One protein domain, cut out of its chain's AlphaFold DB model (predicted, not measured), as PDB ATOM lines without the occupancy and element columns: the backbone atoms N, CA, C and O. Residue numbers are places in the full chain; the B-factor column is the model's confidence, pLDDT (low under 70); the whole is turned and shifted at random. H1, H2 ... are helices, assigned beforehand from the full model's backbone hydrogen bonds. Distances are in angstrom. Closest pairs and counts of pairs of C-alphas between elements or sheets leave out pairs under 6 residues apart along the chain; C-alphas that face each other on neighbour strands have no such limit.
ATOM      1  N   LYS A 118     133.535  76.118 148.043       53.47
ATOM      2  CA  LYS A 118     134.716  75.974 147.174       53.47
ATOM      3  C   LYS A 118     134.325  75.725 145.719       53.47
ATOM      4  O   LYS A 118     134.969  76.253 144.820       53.47
ATOM      5  N   GLY A 119     133.232  74.996 145.483       57.75
ATOM      6  CA  GLY A 119     132.686  74.776 144.141       57.75
ATOM      7  C   GLY A 119     132.196  76.061 143.463       57.75
ATOM      8  O   GLY A 119     132.393  76.218 142.260       57.75
ATOM      9  N   LEU A 120     131.627  77.001 144.228       60.59
ATOM     10  CA  LEU A 120     131.217  78.317 143.719       60.59
ATOM     11  C   LEU A 120     132.367  79.336 143.698       60.59
ATOM     12  O   LEU A 120     132.379  80.240 142.863       60.59
ATOM     13  N   LEU A 121     133.356  79.178 144.580       59.94
ATOM     14  CA  LEU A 121     134.559  80.004 144.585       59.94
ATOM     15  C   LEU A 121     135.449  79.737 143.369       59.94
ATOM     16  O   LEU A 121     136.150  80.648 142.963       59.94
ATOM     17  N   VAL A 122     135.417  78.554 142.744       60.84
ATOM     18  CA  VAL A 122     136.188  78.279 141.514       60.84
ATOM     19  C   VAL A 122     135.817  79.221 140.354       60.84
ATOM     20  O   VAL A 122     136.714  79.885 139.833       60.84
ATOM     21  N   PRO A 123     134.540  79.354 139.936       57.66
ATOM     22  CA  PRO A 123     134.177  80.308 138.888       57.66
ATOM     23  C   PRO A 123     134.405  81.764 139.314       57.66
ATOM     24  O   PRO A 123     134.783  82.590 138.487       57.66
ATOM     25  N   LEU A 124     134.257  82.073 140.603       58.59
ATOM     26  CA  LEU A 124     134.467  83.412 141.157       58.59
ATOM     27  C   LEU A 124     135.963  83.791 141.204       58.59
ATOM     28  O   LEU A 124     136.333  84.903 140.832       58.59
ATOM     29  N   ALA A 125     136.836  82.836 141.521       61.66
ATOM     30  CA  ALA A 125     138.280  82.934 141.349       61.66
ATOM     31  C   ALA A 125     138.638  83.089 139.870       61.66
ATOM     32  O   ALA A 125     139.533  83.858 139.553       61.66
ATOM     33  N   GLY A 126     137.899  82.448 138.959       65.31
ATOM     34  CA  GLY A 126     138.002  82.691 137.519       65.31
ATOM     35  C   GLY A 126     137.743  84.153 137.142       65.31
ATOM     36  O   GLY A 126     138.511  84.722 136.374       65.31
ATOM     37  N   ILE A 127     136.727  84.799 137.724       60.62
ATOM     38  CA  ILE A 127     136.450  86.232 137.506       60.62
ATOM     39  C   ILE A 127     137.547  87.105 138.123       60.62
ATOM     40  O   ILE A 127     137.995  88.052 137.484       60.62
ATOM     41  N   ALA A 128     138.014  86.785 139.332       64.62
ATOM     42  CA  ALA A 128     139.124  87.503 139.960       64.62
ATOM     43  C   ALA A 128     140.419  87.375 139.137       64.62
ATOM     44  O   ALA A 128     141.154  88.347 138.996       64.62
ATOM     45  N   LEU A 129     140.663  86.208 138.531       61.03
ATOM     46  CA  LEU A 129     141.781  85.967 137.620       61.03
ATOM     47  C   LEU A 129     141.591  86.730 136.303       61.03
ATOM     48  O   LEU A 129     142.561  87.260 135.783       61.03
ATOM     49  N   LEU A 130     140.362  86.865 135.792       57.44
ATOM     50  CA  LEU A 130     140.065  87.716 134.633       57.44
ATOM     51  C   LEU A 130     140.266  89.206 134.941       57.44
ATOM     52  O   LEU A 130     140.816  89.915 134.107       57.44
ATOM     53  N   GLY A 131     139.883  89.676 136.131       63.53
ATOM     54  CA  GLY A 131     140.141  91.049 136.579       63.53
ATOM     55  C   GLY A 131     141.631  91.317 136.800       63.53
ATOM     56  O   GLY A 131     142.162  92.322 136.340       63.53
ATOM     57  N   ALA A 132     142.344  90.374 137.421       55.47
ATOM     58  CA  ALA A 132     143.794  90.449 137.561       55.47
ATOM     59  C   ALA A 132     144.486  90.400 136.193       55.47
ATOM     60  O   ALA A 132     145.398  91.179 135.949       55.47
ATOM     61  N   ALA A 133     144.034  89.544 135.271       52.09
ATOM     62  CA  ALA A 133     144.538  89.492 133.902       52.09
ATOM     63  C   ALA A 133     144.253  90.790 133.144       52.09
ATOM     64  O   ALA A 133     145.131  91.241 132.424       52.09
ATOM     65  N   ALA A 134     143.099  91.432 133.336       55.41
ATOM     66  CA  ALA A 134     142.828  92.755 132.777       55.41
ATOM     67  C   ALA A 134     143.805  93.809 133.329       55.41
ATOM     68  O   ALA A 134     144.361  94.592 132.561       55.41
ATOM     69  N   MET A 135     144.123  93.753 134.628       54.12
ATOM     70  CA  MET A 135     145.150  94.612 135.228       54.12
ATOM     71  C   MET A 135     146.576  94.281 134.750       54.12
ATOM     72  O   MET A 135     147.365  95.196 134.533       54.12
ATOM     73  N   PHE A 136     146.923  93.011 134.524       53.75
ATOM     74  CA  PHE A 136     148.217  92.615 133.948       53.75
ATOM     75  C   PHE A 136     148.325  92.972 132.464       53.75
ATOM     76  O   PHE A 136     149.389  93.381 132.014       53.75
ATOM     77  N   VAL A 137     147.228  92.882 131.711       54.28
ATOM     78  CA  VAL A 137     147.138  93.415 130.346       54.28
ATOM     79  C   VAL A 137     147.274  94.935 130.371       54.28
ATOM     80  O   VAL A 137     147.820  95.484 129.431       54.28
ATOM     81  N   SER A 138     146.875  95.613 131.452       52.59
ATOM     82  CA  SER A 138     147.109  97.053 131.622       52.59
ATOM     83  C   SER A 138     148.508  97.428 132.144       52.59
ATOM     84  O   SER A 138     148.862  98.602 132.104       52.59
ATOM     85  N   ASN A 139     149.308  96.464 132.624       54.88
ATOM     86  CA  ASN A 139     150.671  96.688 133.119       54.88
ATOM     87  C   ASN A 139     151.685  95.780 132.387       54.88
ATOM     88  O   ASN A 139     152.008  94.681 132.861       54.88
ATOM     89  N   PRO A 140     152.221  96.237 131.243       54.47
ATOM     90  CA  PRO A 140     153.076  95.436 130.369       54.47
ATOM     91  C   PRO A 140     154.411  95.026 131.011       54.47
ATOM     92  O   PRO A 140     155.015  94.039 130.587       54.47
ATOM     93  N   VAL A 141     154.849  95.705 132.078       56.00
ATOM     94  CA  VAL A 141     156.084  95.388 132.817       56.00
ATOM     95  C   VAL A 141     155.983  94.041 133.545       56.00
ATOM     96  O   VAL A 141     156.968  93.310 133.658       56.00
ATOM     97  N   LEU A 142     154.786  93.652 133.999       50.28
ATOM     98  CA  LEU A 142     154.582  92.406 134.752       50.28
ATOM     99  C   LEU A 142     154.384  91.180 133.849       50.28
ATOM    100  O   LEU A 142     154.678  90.059 134.269       50.28
ATOM    101  N   GLN A 180     146.675 103.970 125.575       73.50
ATOM    102  CA  GLN A 180     145.650 104.747 124.879       73.50
ATOM    103  C   GLN A 180     144.224 104.352 125.266       73.50
ATOM    104  O   GLN A 180     143.289 105.068 124.904       73.50
ATOM    105  N   LEU A 181     144.024 103.256 126.003       70.81
ATOM    106  CA  LEU A 181     142.700 102.887 126.485       70.81
ATOM    107  C   LEU A 181     142.343 103.768 127.691       70.81
ATOM    108  O   LEU A 181     142.917 103.601 128.770       70.81
ATOM    109  N   PRO A 182     141.375 104.696 127.569       76.75
ATOM    110  CA  PRO A 182     140.953 105.495 128.708       76.75
ATOM    111  C   PRO A 182     140.452 104.563 129.817       76.75
ATOM    112  O   PRO A 182     139.467 103.843 129.637       76.75
ATOM    113  N   GLN A 183     141.104 104.601 130.984       76.19
ATOM    114  CA  GLN A 183     140.798 103.725 132.128       76.19
ATOM    115  C   GLN A 183     139.310 103.754 132.519       76.19
ATOM    116  O   GLN A 183     138.745 102.746 132.942       76.19
ATOM    117  N   ALA A 184     138.639 104.892 132.304       76.75
ATOM    118  CA  ALA A 184     137.202 105.034 132.517       76.75
ATOM    119  C   ALA A 184     136.354 104.107 131.619       76.75
ATOM    120  O   ALA A 184     135.334 103.583 132.071       76.75
ATOM    121  N   GLN A 185     136.760 103.877 130.365       81.50
ATOM    122  CA  GLN A 185     136.067 102.959 129.455       81.50
ATOM    123  C   GLN A 185     136.331 101.504 129.837       81.50
ATOM    124  O   GLN A 185     135.393 100.707 129.846       81.50
ATOM    125  N   VAL A 186     137.567 101.172 130.223       80.88
ATOM    126  CA  VAL A 186     137.940  99.816 130.663       80.88
ATOM    127  C   VAL A 186     137.137  99.418 131.900       80.88
ATOM    128  O   VAL A 186     136.429  98.414 131.872       80.88
ATOM    129  N   ALA A 187     137.100 100.273 132.927       81.06
ATOM    130  CA  ALA A 187     136.319 100.022 134.139       81.06
ATOM    131  C   ALA A 187     134.817  99.838 133.849       81.06
ATOM    132  O   ALA A 187     134.118  99.064 134.509       81.06
ATOM    133  N   ARG A 188     134.287 100.543 132.843       86.25
ATOM    134  CA  ARG A 188     132.890 100.394 132.423       86.25
ATOM    135  C   ARG A 188     132.654  99.081 131.675       86.25
ATOM    136  O   ARG A 188     131.629  98.433 131.900       86.25
ATOM    137  N   GLN A 189     133.586  98.674 130.814       85.69
ATOM    138  CA  GLN A 189     133.528  97.399 130.099       85.69
ATOM    139  C   GLN A 189     133.643  96.209 131.054       85.69
ATOM    140  O   GLN A 189     132.848  95.279 130.943       85.69
ATOM    141  N   GLU A 190     134.537  96.272 132.039       84.56
ATOM    142  CA  GLU A 190     134.666  95.261 133.091       84.56
ATOM    143  C   GLU A 190     133.354  95.094 133.862       84.56
ATOM    144  O   GLU A 190     132.821  93.986 133.964       84.56
ATOM    145  N   LYS A 191     132.755  96.201 134.319       88.62
ATOM    146  CA  LYS A 191     131.449  96.178 134.994       88.62
ATOM    147  C   LYS A 191     130.363  95.557 134.112       88.62
ATOM    148  O   LYS A 191     129.573  94.736 134.588       88.62
ATOM    149  N   LYS A 192     130.326  95.893 132.821       88.62
ATOM    150  CA  LYS A 192     129.372  95.308 131.868       88.62
ATOM    151  C   LYS A 192     129.603  93.806 131.678       88.62
ATOM    152  O   LYS A 192     128.638  93.048 131.608       88.62
ATOM    153  N   LEU A 193     130.860  93.372 131.630       85.94
ATOM    154  CA  LEU A 193     131.235  91.971 131.472       85.94
ATOM    155  C   LEU A 193     130.843  91.151 132.703       85.94
ATOM    156  O   LEU A 193     130.220  90.103 132.548       85.94
ATOM    157  N   VAL A 194     131.091  91.663 133.911       85.38
ATOM    158  CA  VAL A 194     130.640  91.036 135.166       85.38
ATOM    159  C   VAL A 194     129.115  90.905 135.192       85.38
ATOM    160  O   VAL A 194     128.595  89.830 135.480       85.38
ATOM    161  N   ALA A 195     128.373  91.953 134.830       87.44
ATOM    162  CA  ALA A 195     126.911  91.895 134.803       87.44
ATOM    163  C   ALA A 195     126.374  90.898 133.759       87.44
ATOM    164  O   ALA A 195     125.427  90.159 134.036       87.44
ATOM    165  N   ASN A 196     126.992  90.838 132.577       85.94
ATOM    166  CA  ASN A 196     126.656  89.845 131.558       85.94
ATOM    167  C   ASN A 196     126.984  88.425 132.019       85.94
ATOM    168  O   ASN A 196     126.185  87.521 131.792       85.94
ATOM    169  N   TYR A 197     128.108  88.224 132.706       82.81
ATOM    170  CA  TYR A 197     128.460  86.930 133.278       82.81
ATOM    171  C   TYR A 197     127.435  86.482 134.324       82.81
ATOM    172  O   TYR A 197     126.990  85.341 134.287       82.81
ATOM    173  N   LEU A 198     126.982  87.380 135.202       83.69
ATOM    174  CA  LEU A 198     125.937  87.066 136.184       83.69
ATOM    175  C   LEU A 198     124.591  86.734 135.545       83.69
ATOM    176  O   LEU A 198     123.812  85.973 136.112       83.69
ATOM    177  N   ARG A 199     124.320  87.271 134.354       81.44
ATOM    178  CA  ARG A 199     123.150  86.898 133.557       81.44
ATOM    179  C   ARG A 199     123.325  85.557 132.836       81.44
ATOM    180  O   ARG A 199     122.384  84.772 132.832       81.44
ATOM    181  N   CYS A 200     124.489  85.312 132.222       74.56
ATOM    182  CA  CYS A 200     124.784  84.090 131.454       74.56
ATOM    183  C   CYS A 200     125.013  82.876 132.372       74.56
ATOM    184  O   CYS A 200     124.699  81.749 131.994       74.56
ATOM    185  N   SER A 201     125.582  83.072 133.563       71.56
ATOM    186  CA  SER A 201     125.820  81.983 134.501       71.56
ATOM    187  C   SER A 201     124.470  81.455 134.963       71.56
ATOM    188  O   SER A 201     123.729  82.123 135.685       71.56
ATOM    189  N   SER A 202     124.132  80.251 134.505       57.59
ATOM    190  CA  SER A 202     122.881  79.563 134.840       57.59
ATOM    191  C   SER A 202     122.664  79.414 136.352       57.59
ATOM    192  O   SER A 202     121.516  79.337 136.774       57.59
ATOM    193  N   SER A 203     123.741  79.490 137.147       59.47
ATOM    194  CA  SER A 203     123.719  79.522 138.616       59.47
ATOM    195  C   SER A 203     123.211  80.863 139.200       59.47
ATOM    196  O   SER A 203     122.778  80.926 140.353       59.47
ATOM    197  N   PHE A 204     123.157  81.938 138.405       61.78
ATOM    198  CA  PHE A 204     122.814  83.297 138.855       61.78
ATOM    199  C   PHE A 204     121.659  83.966 138.086       61.78
ATOM    200  O   PHE A 204     120.983  84.837 138.635       61.78
ATOM    201  N   GLY A 205     121.378  83.546 136.847       54.25
ATOM    202  CA  GLY A 205     120.322  84.134 136.009       54.25
ATOM    203  C   GLY A 205     118.885  83.757 136.404       54.25
ATOM    204  O   GLY A 205     117.943  84.458 136.034       54.25
ATOM    205  N   GLY A 206     118.698  82.686 137.183       64.44
ATOM    206  CA  GLY A 206     117.373  82.220 137.618       64.44
ATOM    207  C   GLY A 206     117.360  81.362 138.884       64.44
ATOM    208  O   GLY A 206     116.336  81.292 139.566       64.44
ATOM    209  N   SER A 207     118.483  80.742 139.245       69.94
ATOM    210  CA  SER A 207     118.635  80.039 140.518       69.94
ATOM    211  C   SER A 207     118.986  80.997 141.647       69.94
ATOM    212  O   SER A 207     119.706  81.976 141.464       69.94
ATOM    213  N   ARG A 208     118.494  80.687 142.851       88.00
ATOM    214  CA  ARG A 208     118.724  81.488 144.061       88.00
ATOM    215  C   ARG A 208     120.071  81.165 144.728       88.00
ATOM    216  O   ARG A 208     120.193  81.229 145.947       88.00
ATOM    217  N   CYS A 209     121.059  80.720 143.947       89.38
ATOM    218  CA  CYS A 209     122.324  80.201 144.467       89.38
ATOM    219  C   CYS A 209     123.217  81.304 145.031       89.38
ATOM    220  O   CYS A 209     123.863  81.087 146.054       89.38
ATOM    221  N   LEU A 210     123.219  82.495 144.420       89.19
ATOM    222  CA  LEU A 210     123.963  83.632 144.964       89.19
ATOM    223  C   LEU A 210     123.390  84.067 146.308       89.19
ATOM    224  O   LEU A 210     124.136  84.286 147.252       89.19
ATOM    225  N   GLU A 211     122.062  84.134 146.411       92.31
ATOM    226  CA  GLU A 211     121.368  84.443 147.656       92.31
ATOM    227  C   GLU A 211     121.631  83.366 148.720       92.31
ATOM    228  O   GLU A 211     121.919  83.682 149.872       92.31
ATOM    229  N   ARG A 212     121.599  82.083 148.338       92.38
ATOM    230  CA  ARG A 212     121.943  80.957 149.222       92.38
ATOM    231  C   ARG A 212     123.363  81.079 149.763       92.38
ATOM    232  O   ARG A 212     123.558  80.909 150.964       92.38
ATOM    233  N   LEU A 213     124.323  81.372 148.887       88.75
ATOM    234  CA  LEU A 213     125.730  81.530 149.240       88.75
ATOM    235  C   LEU A 213     125.940  82.737 150.163       88.75
ATOM    236  O   LEU A 213     126.558  82.589 151.214       88.75
ATOM    237  N   ALA A 214     125.390  83.896 149.795       92.19
ATOM    238  CA  ALA A 214     125.474  85.119 150.588       92.19
ATOM    239  C   ALA A 214     124.891  84.920 151.995       92.19
ATOM    240  O   ALA A 214     125.508  85.299 152.986       92.19
ATOM    241  N   CYS A 215     123.753  84.230 152.099       94.25
ATOM    242  CA  CYS A 215     123.149  83.898 153.384       94.25
ATOM    243  C   CYS A 215     124.018  82.946 154.227       94.25
ATOM    244  O   CYS A 215     124.221  83.189 155.415       94.25
ATOM    245  N   GLU A 216     124.537  81.856 153.644       91.25
ATOM    246  CA  GLU A 216     125.330  80.866 154.393       91.25
ATOM    247  C   GLU A 216     126.654  81.453 154.901       91.25
ATOM    248  O   GLU A 216     127.065  81.165 156.025       91.25
ATOM    249  N   ILE A 217     127.306  82.311 154.113       89.81
ATOM    250  CA  ILE A 217     128.571  82.943 154.508       89.81
ATOM    251  C   ILE A 217     128.358  83.970 155.618       89.81
ATOM    252  O   ILE A 217     129.167  84.037 156.546       89.81
ATOM    253  N   GLN A 218     127.254  84.720 155.569       92.62
ATOM    254  CA  GLN A 218     126.953  85.722 156.586       92.62
ATOM    255  C   GLN A 218     126.492  85.111 157.915       92.62
ATOM    256  O   GLN A 218     126.473  85.782 158.948       92.62
ATOM    257  N   LYS A 219     126.162  83.817 157.920       93.12
ATOM    258  CA  LYS A 219     125.751  83.117 159.128       93.12
ATOM    259  C   LYS A 219     126.897  83.060 160.144       93.12
ATOM    260  O   LYS A 219     127.959  82.520 159.839       93.12
ATOM    261  N   PRO A 220     126.706  83.514 161.396       86.25
ATOM    262  CA  PRO A 220     127.777  83.490 162.393       86.25
ATOM    263  C   PRO A 220     128.228  82.060 162.709       86.25
ATOM    264  O   PRO A 220     129.413  81.827 162.921       86.25
ATOM    265  N   SER A 221     127.299  81.101 162.653       79.31
ATOM    266  CA  SER A 221     127.542  79.685 162.933       79.31
ATOM    267  C   SER A 221     128.096  78.883 161.748       79.31
ATOM    268  O   SER A 221     128.128  77.656 161.832       79.31
ATOM    269  N   SER A 222     128.398  79.506 160.607       79.44
ATOM    270  CA  SER A 222     128.982  78.779 159.479       79.44
ATOM    271  C   SER A 222     130.452  78.467 159.761       79.44
ATOM    272  O   SER A 222     131.196  79.318 160.253       79.44
ATOM    273  N   ASN A 223     130.893  77.262 159.391       78.00
ATOM    274  CA  ASN A 223     132.303  76.852 159.448       78.00
ATOM    275  C   ASN A 223     133.168  77.539 158.367       78.00
ATOM    276  O   ASN A 223     134.240  77.050 158.028       78.00
ATOM    277  N   SER A 224     132.693  78.643 157.786       78.56
ATOM    278  CA  SER A 224     133.413  79.402 156.770       78.56
ATOM    279  C   SER A 224     134.616  80.098 157.391       78.56
ATOM    280  O   SER A 224     134.501  80.756 158.430       78.56
ATOM    281  N   THR A 225     135.762  79.995 156.727       85.38
ATOM    282  CA  THR A 225     136.987  80.667 157.164       85.38
ATOM    283  C   THR A 225     136.827  82.190 157.098       85.38
ATOM    284  O   THR A 225     136.069  82.719 156.283       85.38
ATOM    285  N   VAL A 226     137.567  82.922 157.939       87.00
ATOM    286  CA  VAL A 226     137.582  84.401 157.921       87.00
ATOM    287  C   VAL A 226     137.918  84.935 156.523       87.00
ATOM    288  O   VAL A 226     137.324  85.910 156.071       87.00
ATOM    289  N   LEU A 227     138.818  84.247 155.814       84.12
ATOM    290  CA  LEU A 227     139.220  84.602 154.459       84.12
ATOM    291  C   LEU A 227     138.075  84.445 153.451       84.12
ATOM    292  O   LEU A 227     137.860  85.337 152.640       84.12
ATOM    293  N   GLU A 228     137.317  83.347 153.501       82.25
ATOM    294  CA  GLU A 228     136.172  83.138 152.601       82.25
ATOM    295  C   GLU A 228     135.095  84.203 152.802       82.25
ATOM    296  O   GLU A 228     134.550  84.715 151.823       82.25
ATOM    297  N   ARG A 229     134.835  84.581 154.060       86.31
ATOM    298  CA  ARG A 229     133.910  85.674 154.392       86.31
ATOM    299  C   ARG A 229     134.394  86.996 153.799       86.31
ATOM    300  O   ARG A 229     133.623  87.684 153.142       86.31
ATOM    301  N   GLN A 230     135.680  87.307 153.966       86.31
ATOM    302  CA  GLN A 230     136.277  88.534 153.441       86.31
ATOM    303  C   GLN A 230     136.261  88.584 151.906       86.31
ATOM    304  O   GLN A 230     135.934  89.615 151.324       86.31
ATOM    305  N   VAL A 231     136.605  87.482 151.238       86.56
ATOM    306  CA  VAL A 231     136.592  87.407 149.772       86.56
ATOM    307  C   VAL A 231     135.174  87.575 149.240       86.56
ATOM    308  O   VAL A 231     134.983  88.300 148.263       86.56
ATOM    309  N   LEU A 232     134.183  86.941 149.876       84.94
ATOM    310  CA  LEU A 232     132.805  87.105 149.439       84.94
ATOM    311  C   LEU A 232     132.332  88.544 149.623       84.94
ATOM    312  O   LEU A 232     131.787  89.086 148.673       84.94
ATOM    313  N   ASP A 233     132.586  89.159 150.779       86.19
ATOM    314  CA  ASP A 233     132.169  90.535 151.077       86.19
ATOM    315  C   ASP A 233     132.742  91.546 150.067       86.19
ATOM    316  O   ASP A 233     132.035  92.413 149.553       86.19
ATOM    317  N   ILE A 234     134.013  91.378 149.683       88.56
ATOM    318  CA  ILE A 234     134.632  92.189 148.623       88.56
ATOM    319  C   ILE A 234     133.883  92.000 147.300       88.56
ATOM    320  O   ILE A 234     133.541  92.972 146.622       88.56
ATOM    321  N   VAL A 235     133.630  90.751 146.914       86.69
ATOM    322  CA  VAL A 235     133.072  90.439 145.597       86.69
ATOM    323  C   VAL A 235     131.598  90.823 145.509       86.69
ATOM    324  O   VAL A 235     131.212  91.483 144.543       86.69
ATOM    325  N   THR A 236     130.779  90.501 146.513       87.56
ATOM    326  CA  THR A 236     129.384  90.953 146.577       87.56
ATOM    327  C   THR A 236     129.323  92.472 146.661       87.56
ATOM    328  O   THR A 236     128.541  93.077 145.928       87.56
ATOM    329  N   GLY A 237     130.212  93.116 147.421       90.25
ATOM    330  CA  GLY A 237     130.346  94.572 147.469       90.25
ATOM    331  C   GLY A 237     130.560  95.203 146.087       90.25
ATOM    332  O   GLY A 237     129.845  96.137 145.712       90.25
ATOM    333  N   GLU A 238     131.484  94.676 145.283       89.75
ATOM    334  CA  GLU A 238     131.729  95.169 143.919       89.75
ATOM    335  C   GLU A 238     130.544  94.917 142.973       89.75
ATOM    336  O   GLU A 238     130.162  95.790 142.183       89.75
ATOM    337  N   MET A 239     129.871  93.772 143.096       89.19
ATOM    338  CA  MET A 239     128.649  93.476 142.334       89.19
ATOM    339  C   MET A 239     127.506  94.438 142.693       89.19
ATOM    340  O   MET A 239     126.761  94.887 141.817       89.19
ATOM    341  N   MET A 240     127.382  94.803 143.969       90.25
ATOM    342  CA  MET A 240     126.364  95.729 144.468       90.25
ATOM    343  C   MET A 240     126.624  97.173 144.017       90.25
ATOM    344  O   MET A 240     125.671  97.905 143.729       90.25
ATOM    345  N   LYS A 241     127.889  97.576 143.851       93.81
ATOM    346  CA  LYS A 241     128.275  98.885 143.283       93.81
ATOM    347  C   LYS A 241     128.096  98.967 141.762       93.81
ATOM    348  O   LYS A 241     127.959 100.060 141.219       93.81
ATOM    349  N   ASN A 242     128.071  97.837 141.058       92.75
ATOM    350  CA  ASN A 242     128.005  97.794 139.597       92.75
ATOM    351  C   ASN A 242     126.642  98.269 139.045       92.75
ATOM    352  O   ASN A 242     125.603  97.685 139.344       92.75
ATOM    353  N   GLU A 243     126.631  99.315 138.213       95.19
ATOM    354  CA  GLU A 243     125.409  99.907 137.637       95.19
ATOM    355  C   GLU A 243     124.638  98.977 136.685       95.19
ATOM    356  O   GLU A 243     123.421  99.099 136.559       95.19
ATOM    357  N   PHE A 244     125.323  98.021 136.052       94.62
ATOM    358  CA  PHE A 244     124.727  97.101 135.081       94.62
ATOM    359  C   PHE A 244     124.043  95.894 135.737       94.62
ATOM    360  O   PHE A 244     123.317  95.155 135.070       94.62
ATOM    361  N   VAL A 245     124.257  95.684 137.039       92.12
ATOM    362  CA  VAL A 245     123.596  94.620 137.799       92.12
ATOM    363  C   VAL A 245     122.169  95.072 138.149       92.12
ATOM    364  O   VAL A 245     121.997  96.145 138.735       92.12
ATOM    365  N   PRO A 246     121.130  94.280 137.822       92.12
ATOM    366  CA  PRO A 246     119.742  94.675 138.050       92.12
ATOM    367  C   PRO A 246     119.454  94.905 139.539       92.12
ATOM    368  O   PRO A 246     119.878  94.125 140.394       92.12
ATOM    369  N   LYS A 247     118.694  95.965 139.847       93.75
ATOM    370  CA  LYS A 247     118.372  96.366 141.230       93.75
ATOM    371  C   LYS A 247     117.664  95.261 142.017       93.75
ATOM    372  O   LYS A 247     117.959  95.082 143.193       93.75
ATOM    373  N   ASP A 248     116.805  94.484 141.363       92.19
ATOM    374  CA  ASP A 248     116.099  93.371 142.005       92.19
ATOM    375  C   ASP A 248     117.067  92.308 142.524       92.19
ATOM    376  O   ASP A 248     116.916  91.832 143.646       92.19
ATOM    377  N   LEU A 249     118.102  91.970 141.745       91.44
ATOM    378  CA  LEU A 249     119.124  91.015 142.172       91.44
ATOM    379  C   LEU A 249     119.890  91.554 143.383       91.44
ATOM    380  O   LEU A 249     120.061  90.831 144.360       91.44
ATOM    381  N   LYS A 250     120.266  92.839 143.359       93.88
ATOM    382  CA  LYS A 250     120.929  93.496 144.495       93.88
ATOM    383  C   LYS A 250     120.092  93.415 145.772       93.88
ATOM    384  O   LYS A 250     120.595  93.047 146.826       93.88
ATOM    385  N   LEU A 251     118.793  93.705 145.673       94.94
ATOM    386  CA  LEU A 251     117.871  93.625 146.807       94.94
ATOM    387  C   LEU A 251     117.741  92.199 147.351       94.94
ATOM    388  O   LEU A 251     117.694  92.008 148.565       94.94
ATOM    389  N   ARG A 252     117.695  91.190 146.474       93.38
ATOM    390  CA  ARG A 252     117.614  89.786 146.900       93.38
ATOM    391  C   ARG A 252     118.879  89.321 147.614       93.38
ATOM    392  O   ARG A 252     118.741  88.639 148.627       93.38
ATOM    393  N   ILE A 253     120.059  89.710 147.126       93.38
ATOM    394  CA  ILE A 253     121.347  89.426 147.779       93.38
ATOM    395  C   ILE A 253     121.372  90.076 149.162       93.38
ATOM    396  O   ILE A 253     121.553  89.369 150.147       93.38
ATOM    397  N   LYS A 254     121.062  91.375 149.254       95.50
ATOM    398  CA  LYS A 254     121.048  92.104 150.531       95.50
ATOM    399  C   LYS A 254     120.121  91.454 151.564       95.50
ATOM    400  O   LYS A 254     120.503  91.240 152.706       95.50
ATOM    401  N   LYS A 255     118.916  91.066 151.145       96.06
ATOM    402  CA  LYS A 255     117.964  90.368 152.020       96.06
ATOM    403  C   LYS A 255     118.479  89.001 152.484       96.06
ATOM    404  O   LYS A 255     118.134  88.546 153.570       96.06
ATOM    405  N   ALA A 256     119.248  88.320 151.640       95.12
ATOM    406  CA  ALA A 256     119.844  87.041 151.982       95.12
ATOM    407  C   ALA A 256     120.999  87.205 152.981       95.12
ATOM    408  O   ALA A 256     121.089  86.417 153.918       95.12
ATOM    409  N   GLU A 257     121.819  88.247 152.821       94.69
ATOM    410  CA  GLU A 257     122.862  88.631 153.783       94.69
ATOM    411  C   GLU A 257     122.253  88.970 155.149       94.69
ATOM    412  O   GLU A 257     122.690  88.424 156.158       94.69
ATOM    413  N   GLU A 258     121.195  89.789 155.184       95.94
ATOM    414  CA  GLU A 258     120.453  90.125 156.412       95.94
ATOM    415  C   GLU A 258     119.917  88.861 157.103       95.94
ATOM    416  O   GLU A 258     120.169  88.639 158.287       95.94
ATOM    417  N   LEU A 259     119.268  87.966 156.346       96.06
ATOM    418  CA  LEU A 259     118.764  86.696 156.878       96.06
ATOM    419  C   LEU A 259     119.888  85.813 157.442       96.06
ATOM    420  O   LEU A 259     119.692  85.138 158.453       96.06
ATOM    421  N   GLY A 260     121.045  85.785 156.780       94.25
ATOM    422  CA  GLY A 260     122.225  85.056 157.238       94.25
ATOM    423  C   GLY A 260     122.782  85.635 158.536       94.25
ATOM    424  O   GLY A 260     122.988  84.890 159.495       94.25
ATOM    425  N   ALA A 261     122.941  86.960 158.598       94.69
ATOM    426  CA  ALA A 261     123.437  87.684 159.768       94.69
ATOM    427  C   ALA A 261     122.566  87.447 161.013       94.69
ATOM    428  O   ALA A 261     123.089  87.242 162.106       94.69
ATOM    429  N   GLU A 262     121.244  87.395 160.834       95.88
ATOM    430  CA  GLU A 262     120.271  87.081 161.889       95.88
ATOM    431  C   GLU A 262     120.302  85.605 162.337       95.88
ATOM    432  O   GLU A 262     119.595  85.213 163.265       95.88
ATOM    433  N   GLY A 263     121.105  84.753 161.692       93.62
ATOM    434  CA  GLY A 263     121.154  83.316 161.967       93.62
ATOM    435  C   GLY A 263     119.982  82.534 161.365       93.62
ATOM    436  O   GLY A 263     119.728  81.392 161.761       93.62
ATOM    437  N   GLY A 264     119.271  83.123 160.403       94.06
ATOM    438  CA  GLY A 264     118.121  82.534 159.732       94.06
ATOM    439  C   GLY A 264     118.439  81.276 158.913       94.06
ATOM    440  O   GLY A 264     119.584  80.867 158.699       94.06
ATOM    441  N   LYS A 265     117.375  80.618 158.435       93.50
ATOM    442  CA  LYS A 265     117.490  79.426 157.582       93.50
ATOM    443  C   LYS A 265     117.691  79.831 156.124       93.50
ATOM    444  O   LYS A 265     116.740  80.195 155.432       93.50
ATOM    445  N   CYS A 266     118.917  79.674 155.639       92.94
ATOM    446  CA  CYS A 266     119.284  79.976 154.257       92.94
ATOM    447  C   CYS A 266     118.643  79.033 153.219       92.94
ATOM    448  O   CYS A 266     118.678  79.324 152.029       92.94
ATOM    449  N   GLU A 267     118.024  77.927 153.649       91.31
ATOM    450  CA  GLU A 267     117.378  76.906 152.797       91.31
ATOM    451  C   GLU A 267     116.186  77.453 152.002       91.31
ATOM    452  O   GLU A 267     115.740  76.852 151.028       91.31
ATOM    453  N   ARG A 268     115.687  78.638 152.373       92.38
ATOM    454  CA  ARG A 268     114.681  79.377 151.600       92.38
ATOM    455  C   ARG A 268     115.164  79.726 150.183       92.38
ATOM    456  O   ARG A 268     114.348  79.936 149.276       92.38
ATOM    457  N   TYR A 269     116.476  79.808 149.999       92.19
ATOM    458  CA  TYR A 269     117.126  80.020 148.716       92.19
ATOM    459  C   TYR A 269     117.580  78.667 148.166       92.19
ATOM    460  O   TYR A 269     118.686  78.212 148.432       92.19
ATOM    461  N   PHE A 270     116.692  77.998 147.430       87.44
ATOM    462  CA  PHE A 270     117.008  76.695 146.853       87.44
ATOM    463  C   PHE A 270     118.113  76.820 145.802       87.44
ATOM    464  O   PHE A 270     118.005  77.619 144.861       87.44
ATOM    465  N   CYS A 271     119.153  76.006 145.954       87.38
ATOM    466  CA  CYS A 271     120.263  75.919 145.027       87.38
ATOM    467  C   CYS A 271     120.621  74.453 144.813       87.38
ATOM    468  O   CYS A 271     121.255  73.832 145.662       87.38
ATOM    469  N   SER A 272     120.262  73.905 143.653       82.94
ATOM    470  CA  SER A 272     120.504  72.494 143.339       82.94
ATOM    471  C   SER A 272     121.974  72.101 143.482       82.94
ATOM    472  O   SER A 272     122.267  71.017 143.963       82.94
ATOM    473  N   GLU A 273     122.905  72.977 143.121       77.31
ATOM    474  CA  GLU A 273     124.345  72.692 143.175       77.31
ATOM    475  C   GLU A 273     124.863  72.569 144.615       77.31
ATOM    476  O   GLU A 273     125.663  71.688 144.920       77.31
ATOM    477  N   VAL A 274     124.382  73.418 145.522       77.50
ATOM    478  CA  VAL A 274     124.801  73.418 146.932       77.50
ATOM    479  C   VAL A 274     124.038  72.358 147.721       77.50
ATOM    480  O   VAL A 274     124.627  71.602 148.497       77.50
ATOM    481  N   ASP A 275     122.728  72.269 147.501       80.38
ATOM    482  CA  ASP A 275     121.852  71.407 148.280       80.38
ATOM    483  C   ASP A 275     122.069  69.925 147.918       80.38
ATOM    484  O   ASP A 275     122.164  69.098 148.823       80.38
ATOM    485  N   LEU A 276     122.256  69.568 146.635       75.69
ATOM    486  CA  LEU A 276     122.506  68.171 146.228       75.69
ATOM    487  C   LEU A 276     123.842  67.628 146.752       75.69
ATOM    488  O   LEU A 276     123.927  66.451 147.107       75.69
ATOM    489  N   ASN A 277     124.867  68.475 146.849       66.44
ATOM    490  CA  ASN A 277     126.170  68.066 147.376       66.44
ATOM    491  C   ASN A 277     126.114  67.799 148.886       66.44
ATOM    492  O   ASN A 277     126.673  66.803 149.345       66.44
ATOM    493  N   ARG A 278     125.342  68.592 149.643       63.62
ATOM    494  CA  ARG A 278     125.116  68.347 151.078       63.62
ATOM    495  C   ARG A 278     124.405  67.010 151.327       63.62
ATOM    496  O   ARG A 278     124.690  66.330 152.311       63.62
ATOM    497  N   PHE A 279     123.498  66.599 150.435       60.34
ATOM    498  CA  PHE A 279     122.871  65.278 150.535       60.34
ATOM    499  C   PHE A 279     123.863  64.149 150.263       60.34
ATOM    500  O   PHE A 279     123.849  63.156 150.987       60.34
ATOM    501  N   LYS A 280     124.744  64.302 149.271       61.50
ATOM    502  CA  LYS A 280     125.722  63.267 148.927       61.50
ATOM    503  C   LYS A 280     126.682  62.970 150.081       61.50
ATOM    504  O   LYS A 280     126.844  61.807 150.433       61.50
ATOM    505  N   GLU A 281     127.208  63.999 150.744       59.88
ATOM    506  CA  GLU A 281     128.079  63.811 151.916       59.88
ATOM    507  C   GLU A 281     127.368  63.079 153.058       59.88
ATOM    508  O   GLU A 281     127.935  62.182 153.680       59.88
ATOM    509  N   LYS A 282     126.093  63.402 153.305       60.72
ATOM    510  CA  LYS A 282     125.321  62.739 154.360       60.72
ATOM    511  C   LYS A 282     125.096  61.253 154.063       60.72
ATOM    512  O   LYS A 282     125.133  60.445 154.987       60.72
ATOM    513  N   TYR A 283     124.887  60.891 152.796       62.78
ATOM    514  CA  TYR A 283     124.742  59.497 152.370       62.78
ATOM    515  C   TYR A 283     126.069  58.729 152.395       62.78
ATOM    516  O   TYR A 283     126.087  57.592 152.863       62.78
ATOM    517  N   ASP A 284     127.176  59.343 151.969       62.84
ATOM    518  CA  ASP A 284     128.495  58.696 151.971       62.84
ATOM    519  C   ASP A 284     128.992  58.432 153.406       62.84
ATOM    520  O   ASP A 284     129.545  57.366 153.689       62.84
ATOM    521  N   ILE A 285     128.716  59.338 154.353       64.75
ATOM    522  CA  ILE A 285     128.975  59.103 155.785       64.75
ATOM    523  C   ILE A 285     128.120  57.941 156.305       64.75
ATOM    524  O   ILE A 285     128.633  57.055 156.987       64.75
ATOM    525  N   TYR A 286     126.830  57.902 155.957       61.69
ATOM    526  CA  TYR A 286     125.922  56.863 156.444       61.69
ATOM    527  C   TYR A 286     126.306  55.468 155.933       61.69
ATOM    528  O   TYR A 286     126.285  54.498 156.692       61.69
ATOM    529  N   ILE A 287     126.709  55.355 154.665       67.12
ATOM    530  CA  ILE A 287     127.145  54.084 154.072       67.12
ATOM    531  C   ILE A 287     128.438  53.596 154.734       67.12
ATOM    532  O   ILE A 287     128.500  52.440 155.151       67.12
ATOM    533  N   ASN A 288     129.432  54.469 154.921       60.75
ATOM    534  CA  ASN A 288     130.690  54.090 155.570       60.75
ATOM    535  C   ASN A 288     130.490  53.685 157.041       60.75
ATOM    536  O   ASN A 288     131.073  52.699 157.485       60.75
ATOM    537  N   GLN A 289     129.609  54.371 157.778       68.94
ATOM    538  CA  GLN A 289     129.269  54.008 159.158       68.94
ATOM    539  C   GLN A 289     128.545  52.654 159.243       68.94
ATOM    540  O   GLN A 289     128.750  51.896 160.189       68.94
ATOM    541  N   THR A 290     127.702  52.334 158.258       68.06
ATOM    542  CA  THR A 290     126.983  51.051 158.218       68.06
ATOM    543  C   THR A 290     127.936  49.897 157.894       68.06
ATOM    544  O   THR A 290     127.839  48.841 158.509       68.06
ATOM    545  N   ILE A 291     128.898  50.107 156.988       69.25
ATOM    546  CA  ILE A 291     129.924  49.110 156.639       69.25
ATOM    547  C   ILE A 291     130.859  48.836 157.827       69.25
ATOM    548  O   ILE A 291     131.173  47.681 158.092       69.25
ATOM    549  N   PHE A 292     131.257  49.867 158.578       68.25
ATOM    550  CA  PHE A 292     132.173  49.713 159.715       68.25
ATOM    551  C   PHE A 292     131.553  48.975 160.916       68.25
ATOM    552  O   PHE A 292     132.276  48.382 161.701       68.25
ATOM    553  N   ASN A 293     130.224  48.989 161.061       60.22
ATOM    554  CA  ASN A 293     129.520  48.241 162.115       60.22
ATOM    555  C   ASN A 293     129.206  46.780 161.731       60.22
ATOM    556  O   ASN A 293     128.620  46.055 162.533       60.22
ATOM    557  N   LEU A 294     129.535  46.359 160.505       66.38
ATOM    558  CA  LEU A 294     129.320  44.997 159.998       66.38
ATOM    559  C   LEU A 294     130.606  44.143 159.974       66.38
ATOM    560  O   LEU A 294     130.527  42.974 159.594       66.38
TER     561      LEU A 294
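What this domain is: This is residues 118 to 142 and 180 to 294 of the 295 residues of an uncharacterized protein of Apolygus lucorum (UniProt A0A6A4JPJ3). Three helices, H3, H4 and H5, form the core, with H3 packed side by side with H5 and crossed steeply by H4. H1 and H2 make a loose antiparallel pair beside this core, and H6 leaves it as a long arm whose residues 278 to 294 stick out and make much of the length. The 140 printed residues have six named helices, H1 to H6 in chain order, and no named strand, an all helix class. The whole is loose, with a radius of gyration of the C-alphas of 18.3 A and spans of 71 by 35 by 27 A.

Where its parts are: Find C-alpha 118 at (134.716, 75.974, 147.174); from there H1, residues 118 to 137, runs 27.2 A. After the cut come H2, residues 183 to 200, 25.3 A, and H3, residues 209 to 218, 14.1 A. Next are H4, residues 226 to 241, 22.6 A, and H5, residues 247 to 261, 21.1 A. H6, residues 272 to 292, runs 30.4 A to C-alpha 292 at (132.173, 49.713, 159.715).

How they stand to each other: Start at H3, the hub: it touches H5, closest C-alphas Cys 215 and Gly 260, 4.1 A, the same way at a shallow tilt of 34.8 degrees, only just short of steep. H4 touches H3 with residues 228 to 232 alone, closest C-alphas Ile 217 and Arg 229, 6.0 A, at a steep tilt of 50 degrees. H6 and H3 only just touch, only at their ends, with 3 pairs of C-alphas within 8 A, the closest Cys 209 and Val 274, 7.6 A. H1 and H2 are close but not clearly touching, closest C-alphas Gly 131 and Glu 190, 7.7 A, opposite ways at a shallow tilt of 23 degrees. Every O i to N i+4 pair is within hydrogen-bond range in H2, H3, H4 and H5, against 15 of 16 in H1 and 16 of 17 in H6.

The domain as a whole: Look for the farthest C-alphas at Gln 180 and Leu 294, 71.2 A apart. Residues 143 to 179 are not printed, and C-alphas 142 and 180 stand 18.2 A apart across this cut. Of the links printed whole, H4 to H5 is tight and the others are short. Confidence is under 70 in residues 118 to 142, 202 to 207 and 277 to 294.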